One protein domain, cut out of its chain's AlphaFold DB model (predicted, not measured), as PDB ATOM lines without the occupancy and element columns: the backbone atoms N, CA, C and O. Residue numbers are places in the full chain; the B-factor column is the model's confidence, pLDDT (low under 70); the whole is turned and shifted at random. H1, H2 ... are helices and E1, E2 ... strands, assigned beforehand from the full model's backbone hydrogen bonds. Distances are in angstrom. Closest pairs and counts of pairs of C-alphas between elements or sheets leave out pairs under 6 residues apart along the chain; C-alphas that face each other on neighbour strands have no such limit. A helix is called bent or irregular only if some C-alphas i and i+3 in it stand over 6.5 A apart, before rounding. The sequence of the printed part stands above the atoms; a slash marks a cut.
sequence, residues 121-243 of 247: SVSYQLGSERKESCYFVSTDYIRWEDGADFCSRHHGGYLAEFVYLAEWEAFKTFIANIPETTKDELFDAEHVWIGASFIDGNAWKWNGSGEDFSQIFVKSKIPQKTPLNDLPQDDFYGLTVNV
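This is residues 121 to 243 of the 247 residues of the protein "Hypothetical protein" of Cyprideis torosa (UniProt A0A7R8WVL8). A small bent sheet of three strands, E4, E3 and E5, has H1 across one face, while the hairpin of E1 and E2, with H2 packed on it, makes one end of the longest axis. At the other end, residues 228 to 234 of a long loop stick out. The printed part has 123 residues, with four named helices and five named strands in the order E1, E2, H1, H2, H3, E3, E4, H4, E5. Both sheets, E4 E3 E5 and E1 E2, are antiparallel; the mixed whole is compact, with a radius of gyration of the C-alphas of 14.5 A, and spans 47 by 37 by 31 A.

Find C-alpha 121 at (-3.951, -38.109, 27.370), where E1 begins, residues 121 to 126; E2 follows, 129 to 135, 19.6 A long. H1 is 144 to 153, H2 165 to 176, 16.5 A, and H3 180 to 186. E3 is 191 to 199, 20.4 A, E4 203 to 206, H4 215 to 218, and E5 238 to 242, ending at (15.079, -31.995, 25.205).

In the E1 and E2 hairpin, look at N 124 and O 131, 3.0 A. H2 comes closest to E1 at the C-alphas of Glu 167 and Tyr 124, 5.8 A, and only grazes the larger sheet with residues 172 to 176. H1 is on that sheet over E3, height 9.5 A, across the strands at 89 degrees on the local plane. E3 bends by 70 degrees at residue 195; within hydrogen-bond range are N 194 and O 239, 2.9 A, across E3 and E5, and N 197 and O 205, 2.9 A, across E3 and E4. E4, H4 and E5 form a split strand-helix-strand unit, two strands running the same way with E3 between, its crossover left-handed. H3 is apart from H2. Every O i to N i+4 pair is within hydrogen-bond range in H1, H2 and H3; H4 is too short for one.

The farthest C-alphas, Ser 128 and Pro 232, are 48.2 A apart. The printed part has no cut; the links H1 to H2 and H4 to E5 are long. Confidence is under 70 in 48 residues, among them 214 to 243.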
ATOM      1  N   SER A 121      -3.767 -37.201  28.486       91.12
ATOM      2  CA  SER A 121      -3.951 -38.109  27.370       91.12
ATOM      3  C   SER A 121      -3.311 -37.537  26.111       91.12
ATOM      4  O   SER A 121      -3.442 -36.349  25.803       91.12
ATOM      5  N   VAL A 122      -2.583 -38.384  25.394       90.50
ATOM      6  CA  VAL A 122      -1.898 -38.049  24.147       90.50
ATOM      7  C   VAL A 122      -2.382 -39.026  23.091       90.50
ATOM      8  O   VAL A 122      -2.179 -40.233  23.197       90.50
ATOM      9  N   SER A 123      -3.067 -38.498  22.078       91.62
ATOM     10  CA  SER A 123      -3.590 -39.289  20.965       91.62
ATOM     11  C   SER A 123      -2.623 -39.298  19.784       91.62
ATOM     12  O   SER A 123      -2.074 -38.256  19.434       91.62
ATOM     13  N   TYR A 124      -2.504 -40.437  19.106       91.31
ATOM     14  CA  TYR A 124      -1.740 -40.581  17.864       91.31
ATOM     15  C   TYR A 124      -2.432 -41.555  16.902       91.31
ATOM     16  O   TYR A 124      -3.339 -42.293  17.287       91.31
ATOM     17  N   GLN A 125      -2.053 -41.515  15.624       92.81
ATOM     18  CA  GLN A 125      -2.631 -42.356  14.571       92.81
ATOM     19  C   GLN A 125      -1.649 -43.460  14.168       92.81
ATOM     20  O   GLN A 125      -0.495 -43.175  13.846       92.81
ATOM     21  N   LEU A 126      -2.116 -44.708  14.147       89.81
ATOM     22  CA  LEU A 126      -1.416 -45.863  13.585       89.81
ATOM     23  C   LEU A 126      -2.229 -46.402  12.406       89.81
ATOM     24  O   LEU A 126      -3.191 -47.151  12.573       89.81
ATOM     25  N   GLY A 127      -1.864 -45.992  11.190       90.62
ATOM     26  CA  GLY A 127      -2.667 -46.287  10.002       90.62
ATOM     27  C   GLY A 127      -4.033 -45.603  10.088       90.62
ATOM     28  O   GLY A 127      -4.105 -44.378  10.106       90.62
ATOM     29  N   SER A 128      -5.111 -46.389  10.135       92.25
ATOM     30  CA  SER A 128      -6.482 -45.896  10.333       92.25
ATOM     31  C   SER A 128      -6.941 -45.916  11.796       92.25
ATOM     32  O   SER A 128      -8.046 -45.456  12.089       92.25
ATOM     33  N   GLU A 129      -6.134 -46.462  12.712       91.81
ATOM     34  CA  GLU A 129      -6.503 -46.613  14.116       91.81
ATOM     35  C   GLU A 129      -5.977 -45.449  14.965       91.81
ATOM     36  O   GLU A 129      -4.776 -45.173  15.004       91.81
ATOM     37  N   ARG A 130      -6.877 -44.805  15.716       89.81
ATOM     38  CA  ARG A 130      -6.511 -43.811  16.728       89.81
ATOM     39  C   ARG A 130      -6.149 -44.515  18.035       89.81
ATOM     40  O   ARG A 130      -6.999 -45.171  18.634       89.81
ATOM     41  N   LYS A 131      -4.916 -44.323  18.497       91.06
ATOM     42  CA  LYS A 131      -4.428 -44.761  19.810       91.06
ATOM     43  C   LYS A 131      -4.345 -43.583  20.778       91.06
ATOM     44  O   LYS A 131      -4.312 -42.423  20.362       91.06
ATOM     45  N   GLU A 132      -4.321 -43.891  22.067       91.38
ATOM     46  CA  GLU A 132      -4.204 -42.918  23.148       91.38
ATOM     47  C   GLU A 132      -3.323 -43.495  24.259       91.38
ATOM     48  O   GLU A 132      -3.546 -44.624  24.695       91.38
ATOM     49  N   SER A 133      -2.338 -42.713  24.700       90.62
ATOM     50  CA  SER A 133      -1.439 -43.038  25.812       90.62
ATOM     51  C   SER A 133      -1.561 -41.973  26.902       90.62
ATOM     52  O   SER A 133      -1.847 -40.807  26.616       90.62
ATOM     53  N   CYS A 134      -1.367 -42.365  28.160       90.75
ATOM     54  CA  CYS A 134      -1.471 -41.477  29.316       90.75
ATOM     55  C   CYS A 134      -0.083 -41.157  29.865       90.75
ATOM     56  O   CYS A 134       0.638 -42.064  30.268       90.75
ATOM     57  N   TYR A 135       0.252 -39.872  29.952       90.12
ATOM     58  CA  TYR A 135       1.549 -39.407  30.435       90.12
ATOM     59  C   TYR A 135       1.401 -38.540  31.679       90.12
ATOM     60  O   TYR A 135       0.463 -37.753  31.810       90.12
ATOM     61  N   PHE A 136       2.361 -38.661  32.583       87.19
ATOM     62  CA  PHE A 136       2.543 -37.773  33.720       87.19
ATOM     63  C   PHE A 136       3.993 -37.299  33.712       87.19
ATOM     64  O   PHE A 136       4.899 -38.104  33.509       87.19
ATOM     65  N   VAL A 137       4.197 -36.000  33.908       84.25
ATOM     66  CA  VAL A 137       5.530 -35.400  33.997       84.25
ATOM     67  C   VAL A 137       5.731 -34.955  35.439       84.25
ATOM     68  O   VAL A 137       4.895 -34.229  35.978       84.25
ATOM     69  N   SER A 138       6.803 -35.438  36.062       79.94
ATOM     70  CA  SER A 138       7.185 -35.081  37.429       79.94
ATOM     71  C   SER A 138       8.279 -34.014  37.428       79.94
ATOM     72  O   SER A 138       9.162 -34.045  36.576       79.94
ATOM     73  N   THR A 139       8.214 -33.112  38.408       73.44
ATOM     74  CA  THR A 139       9.214 -32.083  38.746       73.44
ATOM     75  C   THR A 139      10.313 -32.596  39.680       73.44
ATOM     76  O   THR A 139      11.340 -31.947  39.835       73.44
ATOM     77  N   ASP A 140      10.099 -33.733  40.348       70.62
ATOM     78  CA  ASP A 140      10.750 -33.998  41.641       70.62
ATOM     79  C   ASP A 140      11.985 -34.911  41.549       70.62
ATOM     80  O   ASP A 140      12.670 -35.132  42.550       70.62
ATOM     81  N   TYR A 141      12.285 -35.454  40.364       66.19
ATOM     82  CA  TYR A 141      13.279 -36.520  40.193       66.19
ATOM     83  C   TYR A 141      14.377 -36.130  39.205       66.19
ATOM     84  O   TYR A 141      14.155 -36.038  38.000       66.19
ATOM     85  N   ILE A 142      15.588 -35.944  39.736       65.62
ATOM     86  CA  ILE A 142      16.775 -35.536  38.968       65.62
ATOM     87  C   ILE A 142      17.520 -36.755  38.400       65.62
ATOM     88  O   ILE A 142      18.101 -36.672  37.318       65.62
ATOM     89  N   ARG A 143      17.482 -37.902  39.093       79.38
ATOM     90  CA  ARG A 143      18.132 -39.152  38.662       79.38
ATOM     91  C   ARG A 143      17.133 -40.095  37.999       79.38
ATOM     92  O   ARG A 143      15.967 -40.152  38.393       79.38
ATOM     93  N   TRP A 144      17.604 -40.848  37.010       83.62
ATOM     94  CA  TRP A 144      16.759 -41.741  36.220       83.62
ATOM     95  C   TRP A 144      16.167 -42.876  37.065       83.62
ATOM     96  O   TRP A 144      14.977 -43.159  36.959       83.62
ATOM     97  N   GLU A 145      16.967 -43.493  37.935       84.62
ATOM     98  CA  GLU A 145      16.575 -44.656  38.744       84.62
ATOM     99  C   GLU A 145      15.505 -44.272  39.760       84.62
ATOM    100  O   GLU A 145      14.540 -45.009  39.952       84.62
ATOM    101  N   ASP A 146      15.642 -43.083  40.355       84.62
ATOM    102  CA  ASP A 146      14.634 -42.522  41.254       84.62
ATOM    103  C   ASP A 146      13.314 -42.287  40.503       84.62
ATOM    104  O   ASP A 146      12.240 -42.582  41.029       84.62
ATOM    105  N   GLY A 147      13.386 -41.807  39.255       85.62
ATOM    106  CA  GLY A 147      12.224 -41.650  38.380       85.62
ATOM    107  C   GLY A 147      11.569 -42.988  38.021       85.62
ATOM    108  O   GLY A 147      10.347 -43.117  38.106       85.62
ATOM    109  N   ALA A 148      12.363 -44.006  37.684       86.94
ATOM    110  CA  ALA A 148      11.881 -45.355  37.388       86.94
ATOM    111  C   ALA A 148      11.205 -46.007  38.606       86.94
ATOM    112  O   ALA A 148      10.089 -46.526  38.498       86.94
ATOM    113  N   ASP A 149      11.835 -45.929  39.781       88.19
ATOM    114  CA  ASP A 149      11.284 -46.424  41.048       88.19
ATOM    115  C   ASP A 149      10.038 -45.637  41.489       88.19
ATOM    116  O   ASP A 149       9.095 -46.187  42.062       88.19
ATOM    117  N   PHE A 150       9.978 -44.335  41.213       87.75
ATOM    118  CA  PHE A 150       8.764 -43.556  41.441       87.75
ATOM    119  C   PHE A 150       7.615 -44.018  40.537       87.75
ATOM    120  O   PHE A 150       6.520 -44.295  41.042       87.75
ATOM    121  N   CYS A 151       7.861 -44.119  39.227       87.75
ATOM    122  CA  CYS A 151       6.862 -44.538  38.247       87.75
ATOM    123  C   CYS A 151       6.327 -45.944  38.548       87.75
ATOM    124  O   CYS A 151       5.110 -46.126  38.540       87.75
ATOM    125  N   SER A 152       7.193 -46.900  38.900       88.44
ATOM    126  CA  SER A 152       6.776 -48.272  39.230       88.44
ATOM    127  C   SER A 152       5.844 -48.330  40.448       88.44
ATOM    128  O   SER A 152       4.880 -49.100  40.474       88.44
ATOM    129  N   ARG A 153       6.074 -47.460  41.440       86.25
ATOM    130  CA  ARG A 153       5.235 -47.338  42.643       86.25
ATOM    131  C   ARG A 153       3.954 -46.532  42.411       86.25
ATOM    132  O   ARG A 153       3.020 -46.648  43.205       86.25
ATOM    133  N   HIS A 154       3.877 -45.736  41.344       81.12
ATOM    134  CA  HIS A 154       2.721 -44.901  41.016       81.12
ATOM    135  C   HIS A 154       1.872 -45.513  39.902       81.12
ATOM    136  O   HIS A 154       2.226 -45.484  38.730       81.12
ATOM    137  N   HIS A 155       0.689 -46.016  40.268       75.69
ATOM    138  CA  HIS A 155      -0.306 -46.568  39.334       75.69
ATOM    139  C   HIS A 155       0.198 -47.723  38.447       75.69
ATOM    140  O   HIS A 155      -0.415 -48.006  37.419       75.69
ATOM    141  N   GLY A 156       1.282 -48.404  38.842       81.44
ATOM    142  CA  GLY A 156       1.915 -49.447  38.028       81.44
ATOM    143  C   GLY A 156       2.507 -48.907  36.723       81.44
ATOM    144  O   GLY A 156       2.573 -49.639  35.737       81.44
ATOM    145  N   GLY A 157       2.857 -47.619  36.696       85.44
ATOM    146  CA  GLY A 157       3.469 -46.974  35.547       85.44
ATOM    147  C   GLY A 157       4.946 -47.325  35.393       85.44
ATOM    148  O   GLY A 157       5.542 -48.052  36.183       85.44
ATOM    149  N   TYR A 158       5.547 -46.773  34.351       90.62
ATOM    150  CA  TYR A 158       6.972 -46.859  34.059       90.62
ATOM    151  C   TYR A 158       7.390 -45.567  33.349       90.62
ATOM    152  O   TYR A 158       6.538 -44.798  32.889       90.62
ATOM    153  N   LEU A 159       8.694 -45.291  33.301       89.94
ATOM    154  CA  LEU A 159       9.210 -44.159  32.530       89.94
ATOM    155  C   LEU A 159       8.824 -44.308  31.054       89.94
ATOM    156  O   LEU A 159       8.843 -45.413  30.534       89.94
ATOM    157  N   ALA A 160       8.499 -43.206  30.376       90.00
ATOM    158  CA  ALA A 160       7.878 -43.249  29.051       90.00
ATOM    159  C   ALA A 160       8.651 -44.111  28.033       90.00
ATOM    160  O   ALA A 160       9.864 -43.964  27.870       90.00
ATOM    161  N   GLU A 161       7.926 -44.973  27.322       89.12
ATOM    162  CA  GLU A 161       8.449 -45.843  26.267       89.12
ATOM    163  C   GLU A 161       7.695 -45.597  24.978       89.12
ATOM    164  O   GLU A 161       6.507 -45.275  24.995       89.12
ATOM    165  N   PHE A 162       8.376 -45.814  23.858       86.12
ATOM    166  CA  PHE A 162       7.809 -45.540  22.550       86.12
ATOM    167  C   PHE A 162       8.049 -46.733  21.641       86.12
ATOM    168  O   PHE A 162       9.183 -47.058  21.286       86.12
ATOM    169  N   VAL A 163       6.964 -47.390  21.243       81.50
ATOM    170  CA  VAL A 163       7.031 -48.504  20.285       81.50
ATOM    171  C   VAL A 163       6.942 -47.974  18.855       81.50
ATOM    172  O   VAL A 163       7.535 -48.530  17.930       81.50
ATOM    173  N   TYR A 164       6.224 -46.863  18.671       84.69
ATOM    174  CA  TYR A 164       5.914 -46.297  17.365       84.69
ATOM    175  C   TYR A 164       6.441 -44.870  17.221       84.69
ATOM    176  O   TYR A 164       6.319 -44.051  18.129       84.69
ATOM    177  N   LEU A 165       6.926 -44.530  16.023       84.06
ATOM    178  CA  LEU A 165       7.362 -43.164  15.715       84.06
ATOM    179  C   LEU A 165       6.218 -42.143  15.857       84.06
ATOM    180  O   LEU A 165       6.435 -41.038  16.333       84.06
ATOM    181  N   ALA A 166       4.989 -42.518  15.491       86.88
ATOM    182  CA  ALA A 166       3.823 -41.645  15.643       86.88
ATOM    183  C   ALA A 166       3.527 -41.302  17.113       86.88
ATOM    184  O   ALA A 166       3.103 -40.188  17.411       86.88
ATOM    185  N   GLU A 167       3.759 -42.250  18.025       89.00
ATOM    186  CA  GLU A 167       3.607 -42.030  19.463       89.00
ATOM    187  C   GLU A 167       4.682 -41.076  19.986       89.00
ATOM    188  O   GLU A 167       4.368 -40.130  20.703       89.00
ATOM    189  N   TRP A 168       5.931 -41.278  19.560       86.25
ATOM    190  CA  TRP A 168       7.050 -40.393  19.881       86.25
ATOM    191  C   TRP A 168       6.811 -38.943  19.440       86.25
ATOM    192  O   TRP A 168       6.969 -38.019  20.233       86.25
ATOM    193  N   GLU A 169       6.387 -38.723  18.195       86.56
ATOM    194  CA  GLU A 169       6.120 -37.370  17.683       86.56
ATOM    195  C   GLU A 169       4.958 -36.691  18.427       86.56
ATOM    196  O   GLU A 169       5.013 -35.497  18.749       86.56
ATOM    197  N   ALA A 170       3.919 -37.459  18.769       89.75
ATOM    198  CA  ALA A 170       2.822 -36.963  19.591       89.75
ATOM    199  C   ALA A 170       3.292 -36.611  21.012       89.75
ATOM    200  O   ALA A 170       2.877 -35.586  21.558       89.75
ATOM    201  N   PHE A 171       4.195 -37.406  21.589       88.25
ATOM    202  CA  PHE A 171       4.813 -37.118  22.881       88.25
ATOM    203  C   PHE A 171       5.684 -35.856  22.845       88.25
ATOM    204  O   PHE A 171       5.512 -34.992  23.701       88.25
ATOM    205  N   LYS A 172       6.544 -35.675  21.834       84.06
ATOM    206  CA  LYS A 172       7.325 -34.433  21.672       84.06
ATOM    207  C   LYS A 172       6.422 -33.207  21.594       84.06
ATOM    208  O   LYS A 172       6.662 -32.206  22.264       84.06
ATOM    209  N   THR A 173       5.337 -33.314  20.830       86.88
ATOM    210  CA  THR A 173       4.326 -32.253  20.737       86.88
ATOM    211  C   THR A 173       3.668 -31.990  22.092       86.88
ATOM    212  O   THR A 173       3.449 -30.837  22.457       86.88
ATOM    213  N   PHE A 174       3.357 -33.033  22.860       87.31
ATOM    214  CA  PHE A 174       2.818 -32.899  24.213       87.31
ATOM    215  C   PHE A 174       3.786 -32.153  25.142       87.31
ATOM    216  O   PHE A 174       3.378 -31.185  25.782       87.31
ATOM    217  N   ILE A 175       5.058 -32.551  25.159       82.75
ATOM    218  CA  ILE A 175       6.108 -31.938  25.978       82.75
ATOM    219  C   ILE A 175       6.339 -30.467  25.597       82.75
ATOM    220  O   ILE A 175       6.364 -29.599  26.470       82.75
ATOM    221  N   ALA A 176       6.405 -30.155  24.299       81.00
ATOM    222  CA  ALA A 176       6.564 -28.784  23.812       81.00
ATOM    223  C   ALA A 176       5.400 -27.860  24.225       81.00
ATOM    224  O   ALA A 176       5.608 -26.666  24.457       81.00
ATOM    225  N   ASN A 177       4.189 -28.416  24.357       83.75
ATOM    226  CA  ASN A 177       2.965 -27.694  24.720       83.75
ATOM    227  C   ASN A 177       2.699 -27.621  26.233       83.75
ATOM    228  O   ASN A 177       1.650 -27.107  26.637       83.75
ATOM    229  N   ILE A 178       3.602 -28.121  27.082       79.38
ATOM    230  CA  ILE A 178       3.504 -27.879  28.526       79.38
ATOM    231  C   ILE A 178       3.561 -26.354  28.755       79.38
ATOM    232  O   ILE A 178       4.433 -25.699  28.179       79.38
ATOM    233  N   PRO A 179       2.630 -25.757  29.529       77.31
ATOM    234  CA  PRO A 179       2.607 -24.311  29.745       77.31
ATOM    235  C   PRO A 179       3.932 -23.808  30.312       77.31
ATOM    236  O   PRO A 179       4.484 -24.459  31.190       77.31
ATOM    237  N   GLU A 180       4.393 -22.634  29.874       68.75
ATOM    238  CA  GLU A 180       5.684 -22.077  30.302       68.75
ATOM    239  C   GLU A 180       5.784 -21.929  31.822       68.75
ATOM    240  O   GLU A 180       6.802 -22.254  32.394       68.75
ATOM    241  N   THR A 181       4.694 -21.584  32.509       68.56
ATOM    242  CA  THR A 181       4.681 -21.505  33.980       68.56
ATOM    243  C   THR A 181       4.891 -22.861  34.644       68.56
ATOM    244  O   THR A 181       5.512 -22.955  35.692       68.56
ATOM    245  N   THR A 182       4.357 -23.928  34.042       66.75
ATOM    246  CA  THR A 182       4.648 -25.292  34.487       66.75
ATOM    247  C   THR A 182       6.057 -25.668  34.059       66.75
ATOM    248  O   THR A 182       6.695 -26.424  34.774       66.75
ATOM    249  N   LYS A 183       6.555 -25.136  32.933       64.69
ATOM    250  CA  LYS A 183       7.935 -25.343  32.532       64.69
ATOM    251  C   LYS A 183       8.893 -24.690  33.523       64.69
ATOM    252  O   LYS A 183       9.701 -25.400  34.063       64.69
ATOM    253  N   ASP A 184       8.752 -23.431  33.893       60.91
ATOM    254  CA  ASP A 184       9.627 -22.780  34.878       60.91
ATOM    255  C   ASP A 184       9.659 -23.524  36.234       60.91
ATOM    256  O   ASP A 184      10.684 -23.558  36.908       60.91
ATOM    257  N   GLU A 185       8.554 -24.177  36.618       60.12
ATOM    258  CA  GLU A 185       8.473 -25.045  37.806       60.12
ATOM    259  C   GLU A 185       9.052 -26.465  37.586       60.12
ATOM    260  O   GLU A 185       9.507 -27.097  38.538       60.12
ATOM    261  N   LEU A 186       9.035 -26.978  36.349       55.03
ATOM    262  CA  LEU A 186       9.560 -28.290  35.918       55.03
ATOM    263  C   LEU A 186      11.010 -28.232  35.376       55.03
ATOM    264  O   LEU A 186      11.669 -29.267  35.330       55.03
ATOM    265  N   PHE A 187      11.501 -27.065  34.945       53.28
ATOM    266  CA  PHE A 187      12.608 -26.853  33.997       53.28
ATOM    267  C   PHE A 187      13.612 -25.801  34.491       53.28
ATOM    268  O   PHE A 187      13.846 -24.794  33.833       53.28
ATOM    269  N   ASP A 188      14.338 -26.108  35.561       50.75
ATOM    270  CA  ASP A 188      15.797 -25.909  35.460       50.75
ATOM    271  C   ASP A 188      16.442 -27.052  34.640       50.75
ATOM    272  O   ASP A 188      17.578 -26.967  34.177       50.75
ATOM    273  N   ALA A 189      15.703 -28.145  34.422       54.38
ATOM    274  CA  ALA A 189      16.128 -29.295  33.645       54.38
ATOM    275  C   ALA A 189      15.678 -29.163  32.186       54.38
ATOM    276  O   ALA A 189      14.565 -29.541  31.857       54.38
ATOM    277  N   GLU A 190      16.554 -28.737  31.271       62.16
ATOM    278  CA  GLU A 190      16.332 -28.728  29.804       62.16
ATOM    279  C   GLU A 190      15.859 -30.090  29.203       62.16
ATOM    280  O   GLU A 190      15.596 -30.192  28.003       62.16
ATOM    281  N   HIS A 191      15.808 -31.158  30.009       69.81
ATOM    282  CA  HIS A 191      15.764 -32.561  29.616       69.81
ATOM    283  C   HIS A 191      14.778 -33.361  30.485       69.81
ATOM    284  O   HIS A 191      14.787 -33.238  31.705       69.81
ATOM    285  N   VAL A 192      13.979 -34.237  29.866       75.69
ATOM    286  CA  VAL A 192      13.073 -35.180  30.552       75.69
ATOM    287  C   VAL A 192      13.570 -36.607  30.365       75.69
ATOM    288  O   VAL A 192      13.797 -37.028  29.231       75.69
ATOM    289  N   TRP A 193      13.710 -37.366  31.454       84.38
ATOM    290  CA  TRP A 193      14.061 -38.788  31.403       84.38
ATOM    291  C   TRP A 193      12.963 -39.628  30.738       84.38
ATOM    292  O   TRP A 193      11.775 -39.467  31.025       84.38
ATOM    293  N   ILE A 194      13.368 -40.568  29.886       87.25
ATOM    294  CA  ILE A 194      12.496 -41.595  29.301       87.25
ATOM    295  C   ILE A 194      13.001 -42.990  29.662       87.25
ATOM    296  O   ILE A 194      14.134 -43.157  30.108       87.25
ATOM    297  N   GLY A 195      12.167 -44.011  29.477       88.94
ATOM    298  CA  GLY A 195      12.402 -45.359  29.998       88.94
ATOM    299  C   GLY A 195      13.515 -46.147  29.318       88.94
ATOM    300  O   GLY A 195      13.715 -47.304  29.666       88.94
ATOM    301  N   ALA A 196      14.236 -45.570  28.357       85.69
ATOM    302  CA  ALA A 196      15.376 -46.237  27.747       85.69
ATOM    303  C   ALA A 196      16.585 -46.166  28.682       85.69
ATOM    304  O   ALA A 196      16.970 -45.082  29.127       85.69
ATOM    305  N   SER A 197      17.192 -47.322  28.940       84.69
ATOM    306  CA  SER A 197      18.413 -47.441  29.736       84.69
ATOM    307  C   SER A 197      19.384 -48.451  29.135       84.69
ATOM    308  O   SER A 197      18.971 -49.408  28.472       84.69
ATOM    309  N   PHE A 198      20.679 -48.232  29.349       77.38
ATOM    310  CA  PHE A 198      21.733 -49.163  28.948       77.38
ATOM    311  C   PHE A 198      22.078 -50.093  30.115       77.38
ATOM    312  O   PHE A 198      23.034 -49.867  30.852       77.38
ATOM    313  N   ILE A 199      21.249 -51.116  30.313       65.94
ATOM    314  CA  ILE A 199      21.410 -52.081  31.406       65.94
ATOM    315  C   ILE A 199      22.428 -53.154  30.978       65.94
ATOM    316  O   ILE A 199      22.368 -53.674  29.863       65.94
ATOM    317  N   ASP A 200      23.372 -53.479  31.863       63.16
ATOM    318  CA  ASP A 200      24.377 -54.549  31.716       63.16
ATOM    319  C   ASP A 200      25.374 -54.401  30.550       63.16
ATOM    320  O   ASP A 200      25.964 -55.385  30.098       63.16
ATOM    321  N   GLY A 201      25.575 -53.188  30.030       64.56
ATOM    322  CA  GLY A 201      26.653 -52.906  29.074       64.56
ATOM    323  C   GLY A 201      26.485 -53.503  27.668       64.56
ATOM    324  O   GLY A 201      27.369 -53.333  26.830       64.56
ATOM    325  N   ASN A 202      25.375 -54.200  27.393       67.38
ATOM    326  CA  ASN A 202      25.213 -54.992  26.169       67.38
ATOM    327  C   ASN A 202      24.200 -54.406  25.176       67.38
ATOM    328  O   ASN A 202      24.401 -54.529  23.967       67.38
ATOM    329  N   ALA A 203      23.112 -53.784  25.645       77.81
ATOM    330  CA  ALA A 203      22.083 -53.213  24.776       77.81
ATOM    331  C   ALA A 203      21.211 -52.183  25.506       77.81
ATOM    332  O   ALA A 203      20.994 -52.273  26.711       77.81
ATOM    333  N   TRP A 204      20.664 -51.227  24.750       82.12
ATOM    334  CA  TRP A 204      19.620 -50.333  25.251       82.12
ATOM    335  C   TRP A 204      18.293 -51.081  25.331       82.12
ATOM    336  O   TRP A 204      17.901 -51.752  24.372       82.12
ATOM    337  N   LYS A 205      17.586 -50.931  26.451       85.19
ATOM    338  CA  LYS A 205      16.283 -51.552  26.693       85.19
ATOM    339  C   LYS A 205      15.304 -50.581  27.324       85.19
ATOM    340  O   LYS A 205      15.689 -49.641  28.021       85.19
ATOM    341  N   TRP A 206      14.032 -50.840  27.076       87.44
ATOM    342  CA  TRP A 206      12.925 -50.161  27.724       87.44
ATOM    343  C   TRP A 206      12.701 -50.703  29.144       87.44
ATOM    344  O   TRP A 206      12.674 -51.912  29.350       87.44
ATOM    345  N   ASN A 207      12.573 -49.821  30.134       86.50
ATOM    346  CA  ASN A 207      12.545 -50.178  31.556       86.50
ATOM    347  C   ASN A 207      11.297 -50.963  31.995       86.50
ATOM    348  O   ASN A 207      11.410 -51.910  32.766       86.50
ATOM    349  N   GLY A 208      10.122 -50.562  31.531       85.75
ATOM    350  CA  GLY A 208       8.841 -51.190  31.829       85.75
ATOM    351  C   GLY A 208       8.587 -52.450  31.006       85.75
ATOM    352  O   GLY A 208       8.191 -53.469  31.571       85.75
ATOM    353  N   SER A 209       8.809 -52.414  29.689       86.19
ATOM    354  CA  SER A 209       8.560 -53.582  28.823       86.19
ATOM    355  C   SER A 209       9.715 -54.583  28.761       86.19
ATOM    356  O   SER A 209       9.483 -55.754  28.460       86.19
ATOM    357  N   GLY A 210      10.952 -54.153  29.019       84.56
ATOM    358  CA  GLY A 210      12.155 -54.968  28.828       84.56
ATOM    359  C   GLY A 210      12.496 -55.249  27.359       84.56
ATOM    360  O   GLY A 210      13.465 -55.963  27.088       84.56
ATOM    361  N   GLU A 211      11.708 -54.712  26.420       84.38
ATOM    362  CA  GLU A 211      11.934 -54.844  24.982       84.38
ATOM    363  C   GLU A 211      13.210 -54.093  24.576       84.38
ATOM    364  O   GLU A 211      13.577 -53.071  25.169       84.38
ATOM    365  N   ASP A 212      13.886 -54.605  23.546       80.44
ATOM    366  CA  ASP A 212      15.050 -53.933  22.982       80.44
ATOM    367  C   ASP A 212      14.651 -52.538  22.491       80.44
ATOM    368  O   ASP A 212      13.630 -52.346  21.818       80.44
ATOM    369  N   PHE A 213      15.479 -51.550  22.821       77.31
ATOM    370  CA  PHE A 213      15.256 -50.182  22.395       77.31
ATOM    371  C   PHE A 213      15.294 -50.118  20.866       77.31
ATOM    372  O   PHE A 213      16.304 -50.406  20.218       77.31
ATOM    373  N   SER A 214      14.147 -49.776  20.286       64.06
ATOM    374  CA  SER A 214      13.920 -49.912  18.853       64.06
ATOM    375  C   SER A 214      14.886 -49.056  18.026       64.06
ATOM    376  O   SER A 214      15.128 -47.879  18.308       64.06
ATOM    377  N   GLN A 215      15.380 -49.629  16.921       54.53
ATOM    378  CA  GLN A 215      16.271 -48.959  15.963       54.53
ATOM    379  C   GLN A 215      15.681 -47.679  15.345       54.53
ATOM    380  O   GLN A 215      16.428 -46.901  14.744       54.53
ATOM    381  N   ILE A 216      14.371 -47.437  15.485       56.50
ATOM    382  CA  ILE A 216      13.734 -46.178  15.065       56.50
ATOM    383  C   ILE A 216      14.333 -44.949  15.769       56.50
ATOM    384  O   ILE A 216      14.350 -43.878  15.169       56.50
ATOM    385  N   PHE A 217      14.915 -45.108  16.963       56.84
ATOM    386  CA  PHE A 217      15.540 -44.018  17.728       56.84
ATOM    387  C   PHE A 217      17.067 -43.947  17.600       56.84
ATOM    388  O   PHE A 217      17.671 -42.910  17.853       56.84
ATOM    389  N   VAL A 218      17.716 -45.024  17.149       51.00
ATOM    390  CA  VAL A 218      19.172 -45.041  16.899       51.00
ATOM    391  C   VAL A 218      19.531 -44.191  15.668       51.00
ATOM    392  O   VAL A 218      20.646 -43.691  15.552       51.00
ATOM    393  N   LYS A 219      18.576 -43.977  14.750       39.91
ATOM    394  CA  LYS A 219      18.775 -43.179  13.524       39.91
ATOM    395  C   LYS A 219      18.400 -41.698  13.654       39.91
ATOM    396  O   LYS A 219      18.764 -40.927  12.768       39.91
ATOM    397  N   SER A 220      17.702 -41.280  14.710       41.91
ATOM    398  CA  SER A 220      17.105 -39.937  14.806       41.91
ATOM    399  C   SER A 220      18.024 -38.846  15.372       41.91
ATOM    400  O   SER A 220      17.561 -37.733  15.579       41.91
ATOM    401  N   LYS A 221      19.327 -39.100  15.577       44.75
ATOM    402  CA  LYS A 221      20.274 -38.121  16.162       44.75
ATOM    403  C   LYS A 221      19.809 -37.540  17.510       44.75
ATOM    404  O   LYS A 221      20.211 -36.431  17.849       44.75
ATOM    405  N   ILE A 222      18.994 -38.267  18.280       48.94
ATOM    406  CA  ILE A 222      18.649 -37.846  19.642       48.94
ATOM    407  C   ILE A 222      19.969 -37.741  20.414       48.94
ATOM    408  O   ILE A 222      20.700 -38.739  20.470       48.94
ATOM    409  N   PRO A 223      20.325 -36.563  20.957       44.59
ATOM    410  CA  PRO A 223      21.539 -36.411  21.736       44.59
ATOM    411  C   PRO A 223      21.472 -37.369  22.922       44.59
ATOM    412  O   PRO A 223      20.662 -37.205  23.831       44.59
ATOM    413  N   GLN A 224      22.318 -38.395  22.904       49.56
ATOM    414  CA  GLN A 224      22.521 -39.261  24.055       49.56
ATOM    415  C   GLN A 224      23.312 -38.439  25.073       49.56
ATOM    416  O   GLN A 224      24.541 -38.397  25.028       49.56
ATOM    417  N   LYS A 225      22.617 -37.681  25.927       44.25
ATOM    418  CA  LYS A 225      23.266 -37.010  27.049       44.25
ATOM    419  C   LYS A 225      23.553 -38.052  28.120       44.25
ATOM    420  O   LYS A 225      22.658 -38.504  28.824       44.25
ATOM    421  N   THR A 226      24.824 -38.414  28.233       43.09
ATOM    422  CA  THR A 226      25.393 -38.972  29.458       43.09
ATOM    423  C   THR A 226      25.066 -38.016  30.612       43.09
ATOM    424  O   THR A 226      25.151 -36.798  30.401       43.09
ATOM    425  N   PRO A 227      24.697 -38.502  31.811       38.41
ATOM    426  CA  PRO A 227      24.597 -37.641  32.983       38.41
ATOM    427  C   PRO A 227      25.866 -36.788  33.107       38.41
ATOM    428  O   PRO A 227      26.973 -37.279  32.880       38.41
ATOM    429  N   LEU A 228      25.688 -35.495  33.387       36.47
ATOM    430  CA  LEU A 228      26.767 -34.522  33.558       36.47
ATOM    431  C   LEU A 228      27.876 -35.094  34.459       36.47
ATOM    432  O   LEU A 228      27.604 -35.586  35.550       36.47
ATOM    433  N   ASN A 229      29.111 -35.003  33.961       31.89
ATOM    434  CA  ASN A 229      30.374 -35.583  34.446       31.89
ATOM    435  C   ASN A 229      30.817 -35.233  35.891       31.89
ATOM    436  O   ASN A 229      31.989 -35.419  36.207       31.89
ATOM    437  N   ASP A 230      29.935 -34.764  36.776       36.34
ATOM    438  CA  ASP A 230      30.299 -34.340  38.140       36.34
ATOM    439  C   ASP A 230      29.758 -35.258  39.253       36.34
ATOM    440  O   ASP A 230      29.962 -34.985  40.437       36.34
ATOM    441  N   LEU A 231      29.102 -36.372  38.906       35.72
ATOM    442  CA  LEU A 231      28.719 -37.415  39.863       35.72
ATOM    443  C   LEU A 231      29.553 -38.687  39.640       35.72
ATOM    444  O   LEU A 231      29.940 -38.958  38.502       35.72
ATOM    445  N   PRO A 232      29.876 -39.451  40.706       36.81
ATOM    446  CA  PRO A 232      30.713 -40.643  40.599       36.81
ATOM    447  C   PRO A 232      30.162 -41.588  39.529       36.81
ATOM    448  O   PRO A 232      28.962 -41.851  39.500       36.81
ATOM    449  N   GLN A 233      31.053 -42.044  38.647       39.91
ATOM    450  CA  GLN A 233      30.790 -42.981  37.553       39.91
ATOM    451  C   GLN A 233      30.388 -44.366  38.078       39.91
ATOM    452  O   GLN A 233      31.154 -45.315  37.967       39.91
ATOM    453  N   ASP A 234      29.185 -44.484  38.625       40.84
ATOM    454  CA  ASP A 234      28.517 -45.770  38.789       40.84
ATOM    455  C   ASP A 234      27.525 -45.935  37.617       40.84
ATOM    456  O   ASP A 234      26.345 -45.614  37.710       40.84
ATOM    457  N   ASP A 235      28.079 -46.327  36.464       45.38
ATOM    458  CA  ASP A 235      27.542 -47.171  35.377       45.38
ATOM    459  C   ASP A 235      26.093 -47.035  34.849       45.38
ATOM    460  O   ASP A 235      25.643 -47.923  34.118       45.38
ATOM    461  N   PHE A 236      25.354 -45.952  35.111       49.00
ATOM    462  CA  PHE A 236      23.978 -45.826  34.606       49.00
ATOM    463  C   PHE A 236      23.786 -44.773  33.505       49.00
ATOM    464  O   PHE A 236      24.062 -43.583  33.670       49.00
ATOM    465  N   TYR A 237      23.243 -45.220  32.366       55.69
ATOM    466  CA  TYR A 237      22.906 -44.379  31.217       55.69
ATOM    467  C   TYR A 237      21.394 -44.405  30.985       55.69
ATOM    468  O   TYR A 237      20.854 -45.395  30.490       55.69
ATOM    469  N   GLY A 238      20.714 -43.311  31.332       55.03
ATOM    470  CA  GLY A 238      19.336 -43.041  30.918       55.03
ATOM    471  C   GLY A 238      19.299 -42.199  29.639       55.03
ATOM    472  O   GLY A 238      20.253 -41.482  29.337       55.03
ATOM    473  N   LEU A 239      18.200 -42.256  28.886       61.28
ATOM    474  CA  LEU A 239      17.975 -41.347  27.758       61.28
ATOM    475  C   LEU A 239      17.081 -40.181  28.187       61.28
ATOM    476  O   LEU A 239      16.079 -40.377  28.877       61.28
ATOM    477  N   THR A 240      17.420 -38.973  27.743       62.75
ATOM    478  CA  THR A 240      16.588 -37.785  27.943       62.75
ATOM    479  C   THR A 240      16.075 -37.201  26.639       62.75
ATOM    480  O   THR A 240      16.756 -37.278  25.616       62.75
ATOM    481  N   VAL A 241      14.939 -36.512  26.701       60.56
ATOM    482  CA  VAL A 241      14.377 -35.715  25.604       60.56
ATOM    483  C   VAL A 241      14.493 -34.242  25.950       60.56
ATOM    484  O   VAL A 241      14.102 -33.842  27.045       60.56
ATOM    485  N   ASN A 242      15.031 -33.441  25.034       60.00
ATOM    486  CA  ASN A 242      15.079 -31.995  25.205       60.00
ATOM    487  C   ASN A 242      13.673 -31.410  25.019       60.00
ATOM    488  O   ASN A 242      12.938 -31.802  24.115       60.00
ATOM    489  N   VAL A 243      13.285 -30.494  25.898       56.19
ATOM    490  CA  VAL A 243      11.916 -29.951  25.937       56.19
ATOM    491  C   VAL A 243      11.766 -28.642  25.169       56.19
ATOM    492  O   VAL A 243      10.658 -28.151  24.954       56.19
TER     493      VAL A 243